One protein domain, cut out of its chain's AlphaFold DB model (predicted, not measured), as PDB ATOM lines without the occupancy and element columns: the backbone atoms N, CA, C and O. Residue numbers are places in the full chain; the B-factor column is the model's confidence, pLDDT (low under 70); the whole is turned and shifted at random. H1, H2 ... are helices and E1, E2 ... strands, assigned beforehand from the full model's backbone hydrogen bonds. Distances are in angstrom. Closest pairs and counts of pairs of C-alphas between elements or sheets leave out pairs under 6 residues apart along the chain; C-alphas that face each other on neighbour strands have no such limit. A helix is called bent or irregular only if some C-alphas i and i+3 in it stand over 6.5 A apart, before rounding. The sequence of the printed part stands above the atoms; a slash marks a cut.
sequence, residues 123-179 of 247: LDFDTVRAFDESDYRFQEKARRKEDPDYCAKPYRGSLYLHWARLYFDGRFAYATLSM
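What this domain is: This is residues 123 to 179 of the 247 residues of an uncharacterized protein of Armatimonadetes bacterium 13_1_40CM_3_65_7 (UniProt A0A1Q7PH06). A two-strand hairpin, E1 and E2, makes one end of a rod, and a single long helix, H1, makes the other; they follow each other lengthwise. The loop of residues 147 to 161 folds back along H1 from its far end and leads into the hairpin. The printed part has 57 residues with one named helix and two named strands, in the order H1, E1, E2 along the chain; the sheet has the order E1 - E2 and is antiparallel, and the class is mixed, helices and strands. The whole is loose, with a radius of gyration of the C-alphas of 14.7 A, and the C-alphas span 49 by 20 by 17 A along their three main axes.

Where its parts are: Find C-alpha 162 at (39.958, 23.034, -37.786); from there strand E1, residues 162 to 168, runs 16.9 A from first to last C-alpha. Pass Asp 169 and Gly 170 and you come to strand E2, residues 171 to 177, which runs 17.4 A and ends at C-alpha 177, at (42.817, 21.046, -34.096). Then look earlier in the chain for helix H1, residues 128 to 146: it begins at C-alpha 128, at (50.206, 26.781, -36.240), and its first and last C-alphas are 27.3 A apart.

How they stand to each other: Start at the hairpin of E1 and E2, whose strands are antiparallel neighbours with 151 degrees between their N-to-C directions. Among the C-alphas that face each other, look at 165 and 174, 4.6 A apart, and at 162 and 177, 5.1 A apart. In the backbone, N 164 and O 175 are within hydrogen-bond range at 2.9 A, and so are N 175 and O 164 at 2.8 A. Moving outward to the helix, you find that H1 and E2 are apart, with no C-alpha of the one within 8 A of the other. In H1 every O i to N i+4 pair is within hydrogen-bond range, and the helix is not bent.

The domain as a whole: To see the full length, compare the C-alphas of Asp 149, in the loop after H1, and Gly 170, at the turn of the hairpin: they are the two farthest apart, at 49.5 A. The link from H1 to E1, with 15 residues, is long, and the link from E1 to E2, with 2 residues, is tight. The C-alphas of Leu 123 and Met 179, the first and last printed residues, are 19.6 A apart. The printed part has no cut. Its mean pLDDT is 90.7, and no printed residue is under 70.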
ATOM      1  N   LEU A 123      53.370  26.594 -45.469       93.00
ATOM      2  CA  LEU A 123      54.793  26.949 -45.344       93.00
ATOM      3  C   LEU A 123      55.056  28.465 -45.223       93.00
ATOM      4  O   LEU A 123      56.198  28.856 -45.014       93.00
ATOM      5  N   ASP A 124      54.040  29.325 -45.368       93.56
ATOM      6  CA  ASP A 124      54.166  30.767 -45.093       93.56
ATOM      7  C   ASP A 124      54.137  31.090 -43.588       93.56
ATOM      8  O   ASP A 124      54.272  32.257 -43.212       93.56
ATOM      9  N   PHE A 125      53.898  30.089 -42.737       92.56
ATOM     10  CA  PHE A 125      53.714  30.258 -41.303       92.56
ATOM     11  C   PHE A 125      54.707  29.387 -40.538       92.56
ATOM     12  O   PHE A 125      54.709  28.167 -40.674       92.56
ATOM     13  N   ASP A 126      55.497  30.013 -39.665       89.94
ATOM     14  CA  ASP A 126      56.495  29.300 -38.856       89.94
ATOM     15  C   ASP A 126      55.859  28.358 -37.822       89.94
ATOM     16  O   ASP A 126      56.478  27.400 -37.367       89.94
ATOM     17  N   THR A 127      54.622  28.647 -37.404       89.12
ATOM     18  CA  THR A 127      53.886  27.858 -36.408       89.12
ATOM     19  C   THR A 127      52.391  27.845 -36.712       89.12
ATOM     20  O   THR A 127      51.856  28.784 -37.307       89.12
ATOM     21  N   VAL A 128      51.681  26.833 -36.203       86.44
ATOM     22  CA  VAL A 128      50.206  26.781 -36.240       86.44
ATOM     23  C   VAL A 128      49.585  28.011 -35.561       86.44
ATOM     24  O   VAL A 128      48.597  28.547 -36.052       86.44
ATOM     25  N   ARG A 129      50.201  28.526 -34.487       89.69
ATOM     26  CA  ARG A 129      49.781  29.779 -33.835       89.69
ATOM     27  C   ARG A 129      49.905  30.983 -34.775       89.69
ATOM     28  O   ARG A 129      49.043  31.852 -34.760       89.69
ATOM     29  N   ALA A 130      50.972  31.060 -35.574       92.31
ATOM     30  CA  ALA A 130      51.156  32.149 -36.535       92.31
ATOM     31  C   ALA A 130      50.107  32.101 -37.657       92.31
ATOM     32  O   ALA A 130      49.609  33.151 -38.065       92.31
ATOM     33  N   PHE A 131      49.745  30.899 -38.116       91.75
ATOM     34  CA  PHE A 131      48.607  30.701 -39.014       91.75
ATOM     35  C   PHE A 131      47.300  31.182 -38.368       91.75
ATOM     36  O   PHE A 131      46.628  32.038 -38.939       91.75
ATOM     37  N   ASP A 132      46.991  30.702 -37.161       91.75
ATOM     38  CA  ASP A 132      45.772  31.059 -36.430       91.75
ATOM     39  C   ASP A 132      45.632  32.575 -36.239       91.75
ATOM     40  O   ASP A 132      44.620  33.175 -36.583       91.75
ATOM     41  N   GLU A 133      46.685  33.233 -35.757       92.31
ATOM     42  CA  GLU A 133      46.681  34.680 -35.550       92.31
ATOM     43  C   GLU A 133      46.547  35.461 -36.872       92.31
ATOM     44  O   GLU A 133      45.958  36.546 -36.908       92.31
ATOM     45  N   SER A 134      47.081  34.932 -37.976       92.12
ATOM     46  CA  SER A 134      46.905  35.535 -39.297       92.12
ATOM     47  C   SER A 134      45.463  35.416 -39.788       92.12
ATOM     48  O   SER A 134      44.923  36.397 -40.306       92.12
ATOM     49  N   ASP A 135      44.851  34.240 -39.642       90.50
ATOM     50  CA  ASP A 135      43.461  34.009 -40.036       90.50
ATOM     51  C   ASP A 135      42.500  34.843 -39.180       90.50
ATOM     52  O   ASP A 135      41.662  35.575 -39.708       90.50
ATOM     53  N   TYR A 136      42.734  34.880 -37.868       91.44
ATOM     54  CA  TYR A 136      42.051  35.767 -36.934       91.44
ATOM     55  C   TYR A 136      42.008  37.219 -37.418       91.44
ATOM     56  O   TYR A 136      40.945  37.828 -37.542       91.44
ATOM     57  N   ARG A 137      43.179  37.794 -37.727       92.56
ATOM     58  CA  ARG A 137      43.293  39.192 -38.168       92.56
ATOM     59  C   ARG A 137      42.581  39.426 -39.496       92.56
ATOM     60  O   ARG A 137      42.044  40.514 -39.716       92.56
ATOM     61  N   PHE A 138      42.593  38.435 -40.385       90.62
ATOM     62  CA  PHE A 138      41.849  38.489 -41.636       90.62
ATOM     63  C   PHE A 138      40.336  38.547 -41.376       90.62
ATOM     64  O   PHE A 138      39.676  39.444 -41.909       90.62
ATOM     65  N   GLN A 139      39.811  37.679 -40.505       89.88
ATOM     66  CA  GLN A 139      38.395  37.673 -40.128       89.88
ATOM     67  C   GLN A 139      37.972  38.978 -39.435       89.88
ATOM     68  O   GLN A 139      36.973  39.578 -39.825       89.88
ATOM     69  N   GLU A 140      38.752  39.484 -38.473       92.00
ATOM     70  CA  GLU A 140      38.443  40.749 -37.784       92.00
ATOM     71  C   GLU A 140      38.391  41.936 -38.752       92.00
ATOM     72  O   GLU A 140      37.541  42.822 -38.631       92.00
ATOM     73  N   LYS A 141      39.283  41.957 -39.749       91.06
ATOM     74  CA  LYS A 141      39.277  42.988 -40.788       91.06
ATOM     75  C   LYS A 141      38.039  42.892 -41.681       91.06
ATOM     76  O   LYS A 141      37.524  43.932 -42.088       91.06
ATOM     77  N   ALA A 142      37.588  41.680 -42.004       91.25
ATOM     78  CA  ALA A 142      36.367  41.470 -42.776       91.25
ATOM     79  C   ALA A 142      35.130  41.944 -41.995       91.25
ATOM     80  O   ALA A 142      34.378  42.763 -42.516       91.25
ATOM     81  N   ARG A 143      35.000  41.552 -40.719       91.75
ATOM     82  CA  ARG A 143      33.890  41.961 -39.839       91.75
ATOM     83  C   ARG A 143      33.761  43.478 -39.729       91.75
ATOM     84  O   ARG A 143      32.699  44.013 -40.007       91.75
ATOM     85  N   ARG A 144      34.863  44.190 -39.461       91.50
ATOM     86  CA  ARG A 144      34.872  45.670 -39.415       91.50
ATOM     87  C   ARG A 144      34.473  46.344 -40.727       91.50
ATOM     88  O   ARG A 144      34.072  47.502 -40.729       91.50
ATOM     89  N   LYS A 145      34.698  45.678 -41.862       92.81
ATOM     90  CA  LYS A 145      34.332  46.218 -43.173       92.81
ATOM     91  C   LYS A 145      32.830  46.076 -43.424       92.81
ATOM     92  O   LYS A 145      32.258  46.927 -44.097       92.81
ATOM     93  N   GLU A 146      32.237  44.991 -42.943       93.75
ATOM     94  CA  GLU A 146      30.813  44.685 -43.104       93.75
ATOM     95  C   GLU A 146      29.948  45.422 -42.080       93.75
ATOM     96  O   GLU A 146      28.876  45.908 -42.431       93.75
ATOM     97  N   ASP A 147      30.448  45.567 -40.853       92.38
ATOM     98  CA  ASP A 147      29.790  46.257 -39.751       92.38
ATOM     99  C   ASP A 147      30.745  47.305 -39.138       92.38
ATOM    100  O   ASP A 147      31.692  46.946 -38.430       92.38
ATOM    101  N   PRO A 148      30.538  48.607 -39.420       89.56
ATOM    102  CA  PRO A 148      31.339  49.688 -38.847       89.56
ATOM    103  C   PRO A 148      31.255  49.803 -37.318       89.56
ATOM    104  O   PRO A 148      32.194  50.323 -36.714       89.56
ATOM    105  N   ASP A 149      30.172  49.315 -36.707       92.06
ATOM    106  CA  ASP A 149      29.969  49.331 -35.253       92.06
ATOM    107  C   ASP A 149      30.585  48.091 -34.576       92.06
ATOM    108  O   ASP A 149      30.602  47.982 -33.344       92.06
ATOM    109  N   TYR A 150      31.156  47.167 -35.360       89.00
ATOM    110  CA  TYR A 150      31.815  45.972 -34.848       89.00
ATOM    111  C   TYR A 150      33.021  46.315 -33.961       89.00
ATOM    112  O   TYR A 150      34.052  46.841 -34.405       89.00
ATOM    113  N   CYS A 151      32.935  45.916 -32.694       86.00
ATOM    114  CA  CYS A 151      34.042  45.992 -31.754       86.00
ATOM    115  C   CYS A 151      34.920  44.742 -31.878       86.00
ATOM    116  O   CYS A 151      34.496  43.636 -31.539       86.00
ATOM    117  N   ALA A 152      36.157  44.916 -32.352       85.19
ATOM    118  CA  ALA A 152      37.084  43.795 -32.450       85.19
ATOM    119  C   ALA A 152      37.431  43.233 -31.079       85.19
ATOM    120  O   ALA A 152      37.672  43.973 -30.121       85.19
ATOM    121  N   LYS A 153      37.560  41.915 -31.035       82.62
ATOM    122  CA  LYS A 153      38.011  41.221 -29.834       82.62
ATOM    123  C   LYS A 153      39.541  41.268 -29.737       82.62
ATOM    124  O   LYS A 153      40.212  41.650 -30.694       82.62
ATOM    125  N   PRO A 154      40.141  40.950 -28.584       87.38
ATOM    126  CA  PRO A 154      41.555  40.612 -28.525       87.38
ATOM    127  C   PRO A 154      41.784  39.176 -29.017       87.38
ATOM    128  O   PRO A 154      40.961  38.289 -28.794       87.38
ATOM    129  N   TYR A 155      42.940  38.918 -29.629       89.31
ATOM    130  CA  TYR A 155      43.340  37.558 -29.988       89.31
ATOM    131  C   TYR A 155      43.628  36.728 -28.727       89.31
ATOM    132  O   TYR A 155      44.524  37.063 -27.950       89.31
ATOM    133  N   ARG A 156      42.888  35.629 -28.542       86.44
ATOM    134  CA  ARG A 156      43.060  34.664 -27.434       86.44
ATOM    135  C   ARG A 156      43.324  33.228 -27.921       86.44
ATOM    136  O   ARG A 156      43.314  32.295 -27.126       86.44
ATOM    137  N   GLY A 157      43.607  33.060 -29.214       87.62
ATOM    138  CA  GLY A 157      43.600  31.770 -29.903       87.62
ATOM    139  C   GLY A 157      42.224  31.508 -30.508       87.62
ATOM    140  O   GLY A 157      41.275  31.245 -29.776       87.62
ATOM    141  N   SER A 158      42.118  31.613 -31.829       85.81
ATOM    142  CA  SER A 158      40.848  31.489 -32.562       85.81
ATOM    143  C   SER A 158      40.674  30.151 -33.256       85.81
ATOM    144  O   SER A 158      39.560  29.832 -33.662       85.81
ATOM    145  N   LEU A 159      41.749  29.371 -33.372       84.56
ATOM    146  CA  LEU A 159      41.733  28.106 -34.079       84.56
ATOM    147  C   LEU A 159      40.808  27.177 -33.308       84.56
ATOM    148  O   LEU A 159      41.100  26.755 -32.183       84.56
ATOM    149  N   TYR A 160      39.678  26.896 -33.937       84.62
ATOM    150  CA  TYR A 160      38.567  26.188 -33.353       84.62
ATOM    151  C   TYR A 160      38.040  25.120 -34.315       84.62
ATOM    152  O   TYR A 160      37.561  25.426 -35.400       84.62
ATOM    153  N   LEU A 161      38.169  23.857 -33.903       84.69
ATOM    154  CA  LEU A 161      37.769  22.654 -34.642       84.69
ATOM    155  C   LEU A 161      38.234  22.578 -36.110       84.69
ATOM    156  O   LEU A 161      37.560  21.961 -36.935       84.69
ATOM    157  N   HIS A 162      39.401  23.137 -36.435       88.94
ATOM    158  CA  HIS A 162      39.958  23.034 -37.786       88.94
ATOM    159  C   HIS A 162      40.347  21.597 -38.102       88.94
ATOM    160  O   HIS A 162      40.858  20.870 -37.245       88.94
ATOM    161  N   TRP A 163      40.121  21.181 -39.342       93.12
ATOM    162  CA  TRP A 163      40.406  19.811 -39.749       93.12
ATOM    163  C   TRP A 163      41.843  19.687 -40.235       93.12
ATOM    164  O   TRP A 163      42.359  20.535 -40.960       93.12
ATOM    165  N   ALA A 164      42.489  18.593 -39.866       94.88
ATOM    166  CA  ALA A 164      43.807  18.236 -40.356       94.88
ATOM    167  C   ALA A 164      43.885  16.742 -40.656       94.88
ATOM    168  O   ALA A 164      43.064  15.947 -40.198       94.88
ATOM    169  N   ARG A 165      44.893  16.365 -41.434       95.75
ATOM    170  CA  ARG A 165      45.273  14.983 -41.711       95.75
ATOM    171  C   ARG A 165      46.745  14.806 -41.393       95.75
ATOM    172  O   ARG A 165      47.545  15.683 -41.701       95.75
ATOM    173  N   LEU A 166      47.086  13.684 -40.784       96.38
ATOM    174  CA  LEU A 166      48.457  13.331 -40.433       96.38
ATOM    175  C   LEU A 166      48.577  11.819 -40.227       96.38
ATOM    176  O   LEU A 166      47.578  11.119 -40.056       96.38
ATOM    177  N   TYR A 167      49.808  11.328 -40.201       95.19
ATOM    178  CA  TYR A 167      50.134  10.013 -39.680       95.19
ATOM    179  C   TYR A 167      50.434  10.101 -38.187       95.19
ATOM    180  O   TYR A 167      51.445  10.665 -37.775       95.19
ATOM    181  N   PHE A 168      49.586   9.476 -37.379       92.56
ATOM    182  CA  PHE A 168      49.767   9.350 -35.937       92.56
ATOM    183  C   PHE A 168      49.991   7.876 -35.589       92.56
ATOM    184  O   PHE A 168      49.219   7.016 -36.008       92.56
ATOM    185  N   ASP A 169      51.092   7.560 -34.902       89.94
ATOM    186  CA  ASP A 169      51.515   6.178 -34.612       89.94
ATOM    187  C   ASP A 169      51.528   5.256 -35.848       89.94
ATOM    188  O   ASP A 169      51.155   4.082 -35.811       89.94
ATOM    189  N   GLY A 170      51.955   5.810 -36.987       89.62
ATOM    190  CA  GLY A 170      52.040   5.092 -38.258       89.62
ATOM    191  C   GLY A 170      50.695   4.829 -38.940       89.62
ATOM    192  O   GLY A 170      50.667   4.112 -39.937       89.62
ATOM    193  N   ARG A 171      49.594   5.398 -38.435       93.25
ATOM    194  CA  ARG A 171      48.249   5.274 -39.005       93.25
ATOM    195  C   ARG A 171      47.782   6.606 -39.563       93.25
ATOM    196  O   ARG A 171      47.981   7.640 -38.932       93.25
ATOM    197  N   PHE A 172      47.146   6.573 -40.728       95.12
ATOM    198  CA  PHE A 172      46.469   7.741 -41.273       95.12
ATOM    199  C   PHE A 172      45.305   8.144 -40.359       95.12
ATOM    200  O   PHE A 172      44.489   7.304 -39.976       95.12
ATOM    201  N   ALA A 173      45.248   9.422 -39.995       95.69
ATOM    202  CA  ALA A 173      44.232   9.965 -39.110       95.69
ATOM    203  C   ALA A 173      43.720  11.311 -39.623       95.69
ATOM    204  O   ALA A 173      44.487  12.155 -40.096       95.69
ATOM    205  N   TYR A 174      42.418  11.524 -39.448       95.25
ATOM    206  CA  TYR A 174      41.848  12.863 -39.407       95.25
ATOM    207  C   TYR A 174      41.907  13.366 -37.972       95.25
ATOM    208  O   TYR A 174      41.577  12.642 -37.031       95.25
ATOM    209  N   ALA A 175      42.324  14.612 -37.816       93.50
ATOM    210  CA  ALA A 175      42.407  15.280 -36.536       93.50
ATOM    211  C   ALA A 175      41.580  16.557 -36.551       93.50
ATOM    212  O   ALA A 175      41.412  17.218 -37.577       93.50
ATOM    213  N   THR A 176      41.115  16.911 -35.364       91.75
ATOM    214  CA  THR A 176      40.499  18.197 -35.093       91.75
ATOM    215  C   THR A 176      41.459  19.001 -34.235       91.75
ATOM    216  O   THR A 176      41.826  18.589 -33.135       91.75
ATOM    217  N   LEU A 177      41.900  20.137 -34.759       90.56
ATOM    218  CA  LEU A 177      42.817  21.046 -34.096       90.56
ATOM    219  C   LEU A 177      42.015  22.119 -33.369       90.56
ATOM    220  O   LEU A 177      41.036  22.654 -33.888       90.56
ATOM    221  N   SER A 178      42.418  22.442 -32.147       89.81
ATOM    222  CA  SER A 178      41.849  23.550 -31.385       89.81
ATOM    223  C   SER A 178      42.907  24.145 -30.475       89.81
ATOM    224  O   SER A 178      43.672  23.421 -29.838       89.81
ATOM    225  N   MET A 179      42.930  25.471 -30.380       89.06
ATOM    226  CA  MET A 179      43.595  26.136 -29.264       89.06
ATOM    227  C   MET A 179      42.839  25.802 -27.978       89.06
ATOM    228  O   MET A 179      41.621  25.621 -28.000       89.06
TER     229      MET A 179